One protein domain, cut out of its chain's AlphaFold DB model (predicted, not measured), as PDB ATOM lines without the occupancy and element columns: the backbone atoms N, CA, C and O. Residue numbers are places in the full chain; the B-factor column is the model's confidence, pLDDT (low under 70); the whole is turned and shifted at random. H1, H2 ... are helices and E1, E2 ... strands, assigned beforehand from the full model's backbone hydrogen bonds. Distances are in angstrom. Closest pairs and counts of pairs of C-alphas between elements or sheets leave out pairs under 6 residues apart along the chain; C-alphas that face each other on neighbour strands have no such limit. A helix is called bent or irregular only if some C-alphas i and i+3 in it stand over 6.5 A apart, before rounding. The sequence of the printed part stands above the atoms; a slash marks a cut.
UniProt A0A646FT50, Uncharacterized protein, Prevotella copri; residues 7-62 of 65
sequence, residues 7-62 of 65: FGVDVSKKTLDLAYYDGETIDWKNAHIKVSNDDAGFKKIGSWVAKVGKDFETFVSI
ATOM      1  N   PHE A   7     128.752 103.549 225.016       90.25
ATOM      2  CA  PHE A   7     129.144 104.093 226.315       90.25
ATOM      3  C   PHE A   7     130.621 103.822 226.592       90.25
ATOM      4  O   PHE A   7     131.071 102.677 226.557       90.25
ATOM      5  N   GLY A   8     131.363 104.878 226.912       91.50
ATOM      6  CA  GLY A   8     132.682 104.791 227.529       91.50
ATOM      7  C   GLY A   8     132.551 104.845 229.048       91.50
ATOM      8  O   GLY A   8     131.806 105.675 229.569       91.50
ATOM      9  N   VAL A   9     133.274 103.974 229.755       93.69
ATOM     10  CA  VAL A   9     133.296 103.935 231.224       93.69
ATOM     11  C   VAL A   9     134.742 103.966 231.708       93.69
ATOM     12  O   VAL A   9     135.517 103.062 231.398       93.69
ATOM     13  N   ASP A  10     135.088 104.984 232.491       95.81
ATOM     14  CA  ASP A  10     136.343 105.078 233.235       95.81
ATOM     15  C   ASP A  10     136.088 104.794 234.722       95.81
ATOM     16  O   ASP A  10     135.225 105.400 235.368       95.81
ATOM     17  N   VAL A  11     136.815 103.814 235.262       96.06
ATOM     18  CA  VAL A  11     136.567 103.238 236.587       96.06
ATOM     19  C   VAL A  11     137.728 103.553 237.516       96.06
ATOM     20  O   VAL A  11     138.863 103.134 237.295       96.06
ATOM     21  N   SER A  12     137.421 104.200 238.638       95.81
ATOM     22  CA  SER A  12     138.365 104.409 239.731       95.81
ATOM     23  C   SER A  12     137.843 103.815 241.041       95.81
ATOM     24  O   SER A  12     136.667 103.479 241.188       95.81
ATOM     25  N   LYS A  13     138.711 103.723 242.058       96.12
ATOM     26  CA  LYS A  13     138.315 103.239 243.394       96.12
ATOM     27  C   LYS A  13     137.188 104.053 244.036       96.12
ATOM     28  O   LYS A  13     136.508 103.536 244.909       96.12
ATOM     29  N   LYS A  14     137.043 105.332 243.676       97.44
ATOM     30  CA  LYS A  14     136.090 106.250 244.320       97.44
ATOM     31  C   LYS A  14     135.033 106.789 243.370       97.44
ATOM     32  O   LYS A  14     134.034 107.318 243.847       97.44
ATOM     33  N   THR A  15     135.253 106.701 242.063       98.00
ATOM     34  CA  THR A  15     134.392 107.334 241.065       98.00
ATOM     35  C   THR A  15     134.191 106.455 239.844       98.00
ATOM     36  O   THR A  15     135.052 105.643 239.508       98.00
ATOM     37  N   LEU A  16     133.068 106.681 239.174       97.31
ATOM     38  CA  LEU A  16     132.781 106.195 237.833       97.31
ATOM     39  C   LEU A  16     132.531 107.417 236.951       97.31
ATOM     40  O   LEU A  16     131.718 108.277 237.308       97.31
ATOM     41  N   ASP A  17     133.238 107.497 235.835       95.56
ATOM     42  CA  ASP A  17     133.059 108.513 234.804       95.56
ATOM     43  C   ASP A  17     132.488 107.825 233.560       95.56
ATOM     44  O   ASP A  17     133.099 106.909 233.014       95.56
ATOM     45  N   LEU A  18     131.286 108.218 233.146       94.25
ATOM     46  CA  LEU A  18     130.601 107.647 231.992       94.25
ATOM     47  C   LEU A  18     130.398 108.727 230.942       94.25
ATOM     48  O   LEU A  18     129.996 109.842 231.279       94.25
ATOM     49  N   ALA A  19     130.617 108.379 229.679       92.38
ATOM     50  CA  ALA A  19     130.241 109.210 228.548       92.38
ATOM     51  C   ALA A  19     129.514 108.388 227.480       92.38
ATOM     52  O   ALA A  19     129.811 107.202 227.338       92.38
ATOM     53  N   TYR A  20     128.587 108.992 226.732       88.06
ATOM     54  CA  TYR A  20     127.992 108.354 225.555       88.06
ATOM     55  C   TYR A  20     128.439 109.017 224.247       88.06
ATOM     56  O   TYR A  20     128.712 110.216 224.198       88.06
ATOM     57  N   TYR A  21     128.507 108.209 223.193       85.56
ATOM     58  CA  TYR A  21     128.812 108.585 221.817       85.56
ATOM     59  C   TYR A  21     127.685 108.085 220.912       85.56
ATOM     60  O   TYR A  21     127.295 106.920 221.002       85.56
ATOM     61  N   ASP A  22     127.160 108.962 220.060       80.31
ATOM     62  CA  ASP A  22     126.008 108.691 219.187       80.31
ATOM     63  C   ASP A  22     126.382 108.176 217.786       80.31
ATOM     64  O   ASP A  22     125.513 108.021 216.929       80.31
ATOM     65  N   GLY A  23     127.671 107.912 217.549       79.31
ATOM     66  CA  GLY A  23     128.187 107.508 216.241       79.31
ATOM     67  C   GLY A  23     128.690 108.669 215.376       79.31
ATOM     68  O   GLY A  23     129.352 108.417 214.371       79.31
ATOM     69  N   GLU A  24     128.451 109.924 215.769       80.38
ATOM     70  CA  GLU A  24     128.928 111.116 215.056       80.38
ATOM     71  C   GLU A  24     129.766 112.023 215.963       80.38
ATOM     72  O   GLU A  24     130.902 112.362 215.617       80.38
ATOM     73  N   THR A  25     129.259 112.373 217.148       77.94
ATOM     74  CA  THR A  25     129.895 113.331 218.062       77.94
ATOM     75  C   THR A  25     129.700 112.975 219.539       77.94
ATOM     76  O   THR A  25     128.880 112.143 219.920       77.94
ATOM     77  N   ILE A  26     130.488 113.616 220.403       76.94
ATOM     78  CA  ILE A  26     130.300 113.572 221.856       76.94
ATOM     79  C   ILE A  26     129.898 114.973 222.313       76.94
ATOM     80  O   ILE A  26     130.711 115.902 222.285       76.94
ATOM     81  N   ASP A  27     128.659 115.130 222.782       76.06
ATOM     82  CA  ASP A  27     128.257 116.328 223.524       76.06
ATOM     83  C   ASP A  27     128.814 116.255 224.948       76.06
ATOM     84  O   ASP A  27     128.136 115.846 225.886       76.06
ATOM     85  N   TRP A  28     130.055 116.695 225.143       74.69
ATOM     86  CA  TRP A  28     130.715 116.675 226.452       74.69
ATOM     87  C   TRP A  28     129.957 117.409 227.572       74.69
ATOM     88  O   TRP A  28     130.278 117.214 228.743       74.69
ATOM     89  N   LYS A  29     128.960 118.246 227.252       76.12
ATOM     90  CA  LYS A  29     128.182 118.980 228.252       76.12
ATOM     91  C   LYS A  29     127.052 118.145 228.855       76.12
ATOM     92  O   LYS A  29     126.787 118.275 230.048       76.12
ATOM     93  N   ASN A  30     126.381 117.324 228.048       76.81
ATOM     94  CA  ASN A  30     125.219 116.537 228.484       76.81
ATOM     95  C   ASN A  30     125.448 115.023 228.413       76.81
ATOM     96  O   ASN A  30     124.752 114.262 229.090       76.81
ATOM     97  N   ALA A  31     126.428 114.594 227.622       85.38
ATOM     98  CA  ALA A  31     126.765 113.202 227.382       85.38
ATOM     99  C   ALA A  31     127.784 112.635 228.360       85.38
ATOM    100  O   ALA A  31     128.246 111.527 228.139       85.38
ATOM    101  N   HIS A  32     128.104 113.342 229.445       92.44
ATOM    102  CA  HIS A  32     129.020 112.882 230.485       92.44
ATOM    103  C   HIS A  32     128.373 112.945 231.869       92.44
ATOM    104  O   HIS A  32     127.626 113.873 232.189       92.44
ATOM    105  N   ILE A  33     128.672 111.953 232.705       94.19
ATOM    106  CA  ILE A  33     128.361 111.974 234.130       94.19
ATOM    107  C   ILE A  33     129.529 111.407 234.936       94.19
ATOM    108  O   ILE A  33     130.100 110.372 234.602       94.19
ATOM    109  N   LYS A  34     129.828 112.065 236.057       96.38
ATOM    110  CA  LYS A  34     130.737 111.566 237.089       96.38
ATOM    111  C   LYS A  34     129.968 111.270 238.366       96.38
ATOM    112  O   LYS A  34     129.280 112.145 238.897       96.38
ATOM    113  N   VAL A  35     130.106 110.059 238.892       97.31
ATOM    114  CA  VAL A  35     129.453 109.629 240.137       97.31
ATOM    115  C   VAL A  35     130.442 108.968 241.090       97.31
ATOM    116  O   VAL A  35     131.565 108.641 240.711       97.31
ATOM    117  N   SER A  36     130.033 108.775 242.344       97.88
ATOM    118  CA  SER A  36     130.747 107.928 243.299       97.88
ATOM    119  C   SER A  36     130.718 106.461 242.859       97.88
ATOM    120  O   SER A  36     129.755 106.008 242.245       97.88
ATOM    121  N   ASN A  37     131.768 105.705 243.173       97.38
ATOM    122  CA  ASN A  37     131.795 104.257 242.958       97.38
ATOM    123  C   ASN A  37     131.187 103.534 244.173       97.38
ATOM    124  O   ASN A  37     131.889 102.902 244.958       97.38
ATOM    125  N   ASP A  38     129.887 103.736 244.366       97.38
ATOM    126  CA  ASP A  38     129.075 103.157 245.435       97.38
ATOM    127  C   ASP A  38     127.601 103.067 245.006       97.38
ATOM    128  O   ASP A  38     127.207 103.581 243.953       97.38
ATOM    129  N   ASP A  39     126.764 102.441 245.833       97.06
ATOM    130  CA  ASP A  39     125.337 102.225 245.555       97.06
ATOM    131  C   ASP A  39     124.580 103.511 245.187       97.06
ATOM    132  O   ASP A  39     123.665 103.498 244.356       97.06
ATOM    133  N   ALA A  40     124.939 104.641 245.802       96.25
ATOM    134  CA  ALA A  40     124.308 105.923 245.513       96.25
ATOM    135  C   ALA A  40     124.690 106.429 244.114       96.25
ATOM    136  O   ALA A  40     123.837 106.965 243.398       96.25
ATOM    137  N   GLY A  41     125.945 106.239 243.709       96.56
ATOM    138  CA  GLY A  41     126.413 106.546 242.364       96.56
ATOM    139  C   GLY A  41     125.784 105.653 241.298       96.56
ATOM    140  O   GLY A  41     125.286 106.171 240.298       96.56
ATOM    141  N   PHE A  42     125.682 104.344 241.544       94.44
ATOM    142  CA  PHE A  42     125.015 103.416 240.618       94.44
ATOM    143  C   PHE A  42     123.546 103.791 240.362       94.44
ATOM    144  O   PHE A  42     123.097 103.777 239.215       94.44
ATOM    145  N   LYS A  43     122.803 104.228 241.388       96.31
ATOM    146  CA  LYS A  43     121.425 104.731 241.206       96.31
ATOM    147  C   LYS A  43     121.363 105.972 240.310       96.31
ATOM    148  O   LYS A  43     120.443 106.098 239.505       96.31
ATOM    149  N   LYS A  44     122.343 106.875 240.417       96.62
ATOM    150  CA  LYS A  44     122.430 108.069 239.558       96.62
ATOM    151  C   LYS A  44     122.729 107.713 238.103       96.62
ATOM    152  O   LYS A  44     122.162 108.354 237.222       96.62
ATOM    153  N   ILE A  45     123.550 106.686 237.856       94.19
ATOM    154  CA  ILE A  45     123.802 106.171 236.499       94.19
ATOM    155  C   ILE A  45     122.488 105.717 235.858       94.19
ATOM    156  O   ILE A  45     122.195 106.135 234.743       94.19
ATOM    157  N   GLY A  46     121.662 104.942 236.570       91.25
ATOM    158  CA  GLY A  46     120.365 104.488 236.051       91.25
ATOM    159  C   GLY A  46     119.451 105.643 235.619       91.25
ATOM    160  O   GLY A  46     118.929 105.639 234.505       91.25
ATOM    161  N   SER A  47     119.319 106.674 236.459       93.25
ATOM    162  CA  SER A  47     118.538 107.874 236.119       93.25
ATOM    163  C   SER A  47     119.117 108.647 234.932       93.25
ATOM    164  O   SER A  47     118.365 109.186 234.119       93.25
ATOM    165  N   TRP A  48     120.445 108.716 234.822       92.38
ATOM    166  CA  TRP A  48     121.115 109.380 233.708       92.38
ATOM    167  C   TRP A  48     120.904 108.626 232.391       92.38
ATOM    168  O   TRP A  48     120.479 109.245 231.421       92.38
ATOM    169  N   VAL A  49     121.073 107.300 232.371       88.94
ATOM    170  CA  VAL A  49     120.814 106.466 231.180       88.94
ATOM    171  C   VAL A  49     119.360 106.595 230.717       88.94
ATOM    172  O   VAL A  49     119.115 106.738 229.522       88.94
ATOM    173  N   ALA A  50     118.391 106.622 231.640       88.56
ATOM    174  CA  ALA A  50     116.981 106.823 231.292       88.56
ATOM    175  C   ALA A  50     116.726 108.185 230.620       88.56
ATOM    176  O   ALA A  50     115.948 108.275 229.670       88.56
ATOM    177  N   LYS A  51     117.402 109.245 231.087       87.00
ATOM    178  CA  LYS A  51     117.347 110.566 230.450       87.00
ATOM    179  C   LYS A  51     117.961 110.526 229.048       87.00
ATOM    180  O   LYS A  51     117.319 110.975 228.107       87.00
ATOM    181  N   VAL A  52     119.157 109.944 228.911       84.69
ATOM    182  CA  VAL A  52     119.856 109.810 227.621       84.69
ATOM    183  C   VAL A  52     119.006 109.050 226.604       84.69
ATOM    184  O   VAL A  52     118.864 109.510 225.479       84.69
ATOM    185  N   GLY A  53     118.385 107.934 227.001       81.25
ATOM    186  CA  GLY A  53     117.515 107.157 226.114       81.25
ATOM    187  C   GLY A  53     116.325 107.966 225.592       81.25
ATOM    188  O   GLY A  53     116.054 107.954 224.395       81.25
ATOM    189  N   LYS A  54     115.661 108.739 226.459       81.00
ATOM    190  CA  LYS A  54     114.539 109.604 226.062       81.00
ATOM    191  C   LYS A  54     114.972 110.723 225.108       81.00
ATOM    192  O   LYS A  54     114.272 111.018 224.135       81.00
ATOM    193  N   ASP A  55     116.107 111.354 225.395       76.44
ATOM    194  CA  ASP A  55     116.655 112.425 224.560       76.44
ATOM    195  C   ASP A  55     117.069 111.869 223.184       76.44
ATOM    196  O   ASP A  55     116.776 112.480 222.156       76.44
ATOM    197  N   PHE A  56     117.647 110.665 223.146       72.69
ATOM    198  CA  PHE A  56     117.999 109.969 221.910       72.69
ATOM    199  C   PHE A  56     116.772 109.584 221.078       72.69
ATOM    200  O   PHE A  56     116.731 109.902 219.893       72.69
ATOM    201  N   GLU A  57     115.735 108.986 221.673       70.81
ATOM    202  CA  GLU A  57     114.476 108.705 220.963       70.81
ATOM    203  C   GLU A  57     113.878 109.979 220.346       70.81
ATOM    204  O   GLU A  57     113.418 109.967 219.201       70.81
ATOM    205  N   THR A  58     113.943 111.099 221.071       63.50
ATOM    206  CA  THR A  58     113.501 112.413 220.581       63.50
ATOM    207  C   THR A  58     114.367 112.899 219.412       63.50
ATOM    208  O   THR A  58     113.843 113.385 218.416       63.50
ATOM    209  N   PHE A  59     115.689 112.731 219.486       59.66
ATOM    210  CA  PHE A  59     116.616 113.145 218.430       59.66
ATOM    211  C   PHE A  59     116.467 112.310 217.148       59.66
ATOM    212  O   PHE A  59     116.598 112.825 216.041       59.66
ATOM    213  N   VAL A  60     116.169 111.014 217.277       58.22
ATOM    214  CA  VAL A  60     115.972 110.110 216.133       58.22
ATOM    215  C   VAL A  60     114.598 110.284 215.479       58.22
ATOM    216  O   VAL A  60     114.463 110.033 214.283       58.22
ATOM    217  N   SER A  61     113.591 110.733 216.229       59.25
ATOM    218  CA  SER A  61     112.222 110.913 215.727       59.25
ATOM    219  C   SER A  61     111.966 112.255 215.029       59.25
ATOM    220  O   SER A  61     110.925 112.406 214.386       59.25
ATOM    221  N   ILE A  62     112.901 113.210 215.087       56.47
ATOM    222  CA  ILE A  62     112.826 114.453 214.308       56.47
ATOM    223  C   ILE A  62     113.425 114.194 212.912       56.47
ATOM    224  O   ILE A  62     114.610 113.867 212.813       56.47
TER     225      ILE A  62
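AT A GLANCE: This is residues 7 to 62 of the 65 residues of an uncharacterized protein of Prevotella copri (UniProt A0A646FT50). One long helix, H1, lies along one face of a small sheet of three strands, E1, E2 and E3, and the other face of the sheet is bare. H1 is much longer than the sheet, covers E2 and E3 with its residues 41 to 52, and its far end sticks out free: residues 57 to 62 stand free, of which 57 to 61 belong to H1. The printed part has 56 residues, with three named strands followed by one named helix; the sheet's order is E1, E2, E3, antiparallel throughout, and the class is mixed, helices and strands. The whole is only just compact, close to loose, with a radius of gyration of the C-alphas of 12.0 A, and it spans 39 by 19 by 15 A.

HOW THE PARTS SIT: E1, residues 7 to 11, and E2, residues 15 to 21, form a hairpin, antiparallel at 163 degrees between their directions. Across this pair N 8 and O 19 are 2.8 A apart and N 17 and O 10 are 2.9 A apart, within hydrogen-bond range. E2 forms a second hairpin with E3, residues 32 to 36, antiparallel at 161 degrees. Here N 16 and O 35, and N 33 and O 18, are each 2.9 A apart, within hydrogen-bond range. The three strands form a meander, each the antiparallel neighbour of the one before, with E1 and E3 as edge strands. H1, residues 39 to 61, is on the sheet at a height over the sheet of 9.5 A; H1 and the sheet form two layers, a helix on one face of a sheet. It lies over E2 and E3 and runs along the strands, at 2 degrees to E3 on the local plane. The closest C-alphas of E3 and H1 are those of Val 35 and Gly 41, 4.9 A apart; the closest of E2 and H1 are those of Leu 16 and Gly 41, 7.8 A apart. In H1 every O i to N i+4 pair is within hydrogen-bond range.

IN THESE COORDINATES: E1 begins at C-alpha 7, (129.144, 104.093, 226.315), and is 12.7 A long from first to last C-alpha. E2, the longest strand by residues, measures 20.1 A, and E3 measures 13.8 A. H1 runs 33.7 A from C-alpha 39 at (125.337, 102.225, 245.555) to C-alpha 61 at (112.222, 110.913, 215.727), and it is not bent.

THE WHOLE: The two C-alphas farthest apart are those of Lys 13 and Ile 62, 40.3 A. The printed part has no cut. The links E1 to E2 and E3 to H1 are tight, and E2 to E3, with 10 residues between them, is short. The mean pLDDT of the printed part is 86.5, and residues 58 to 62 are under 70.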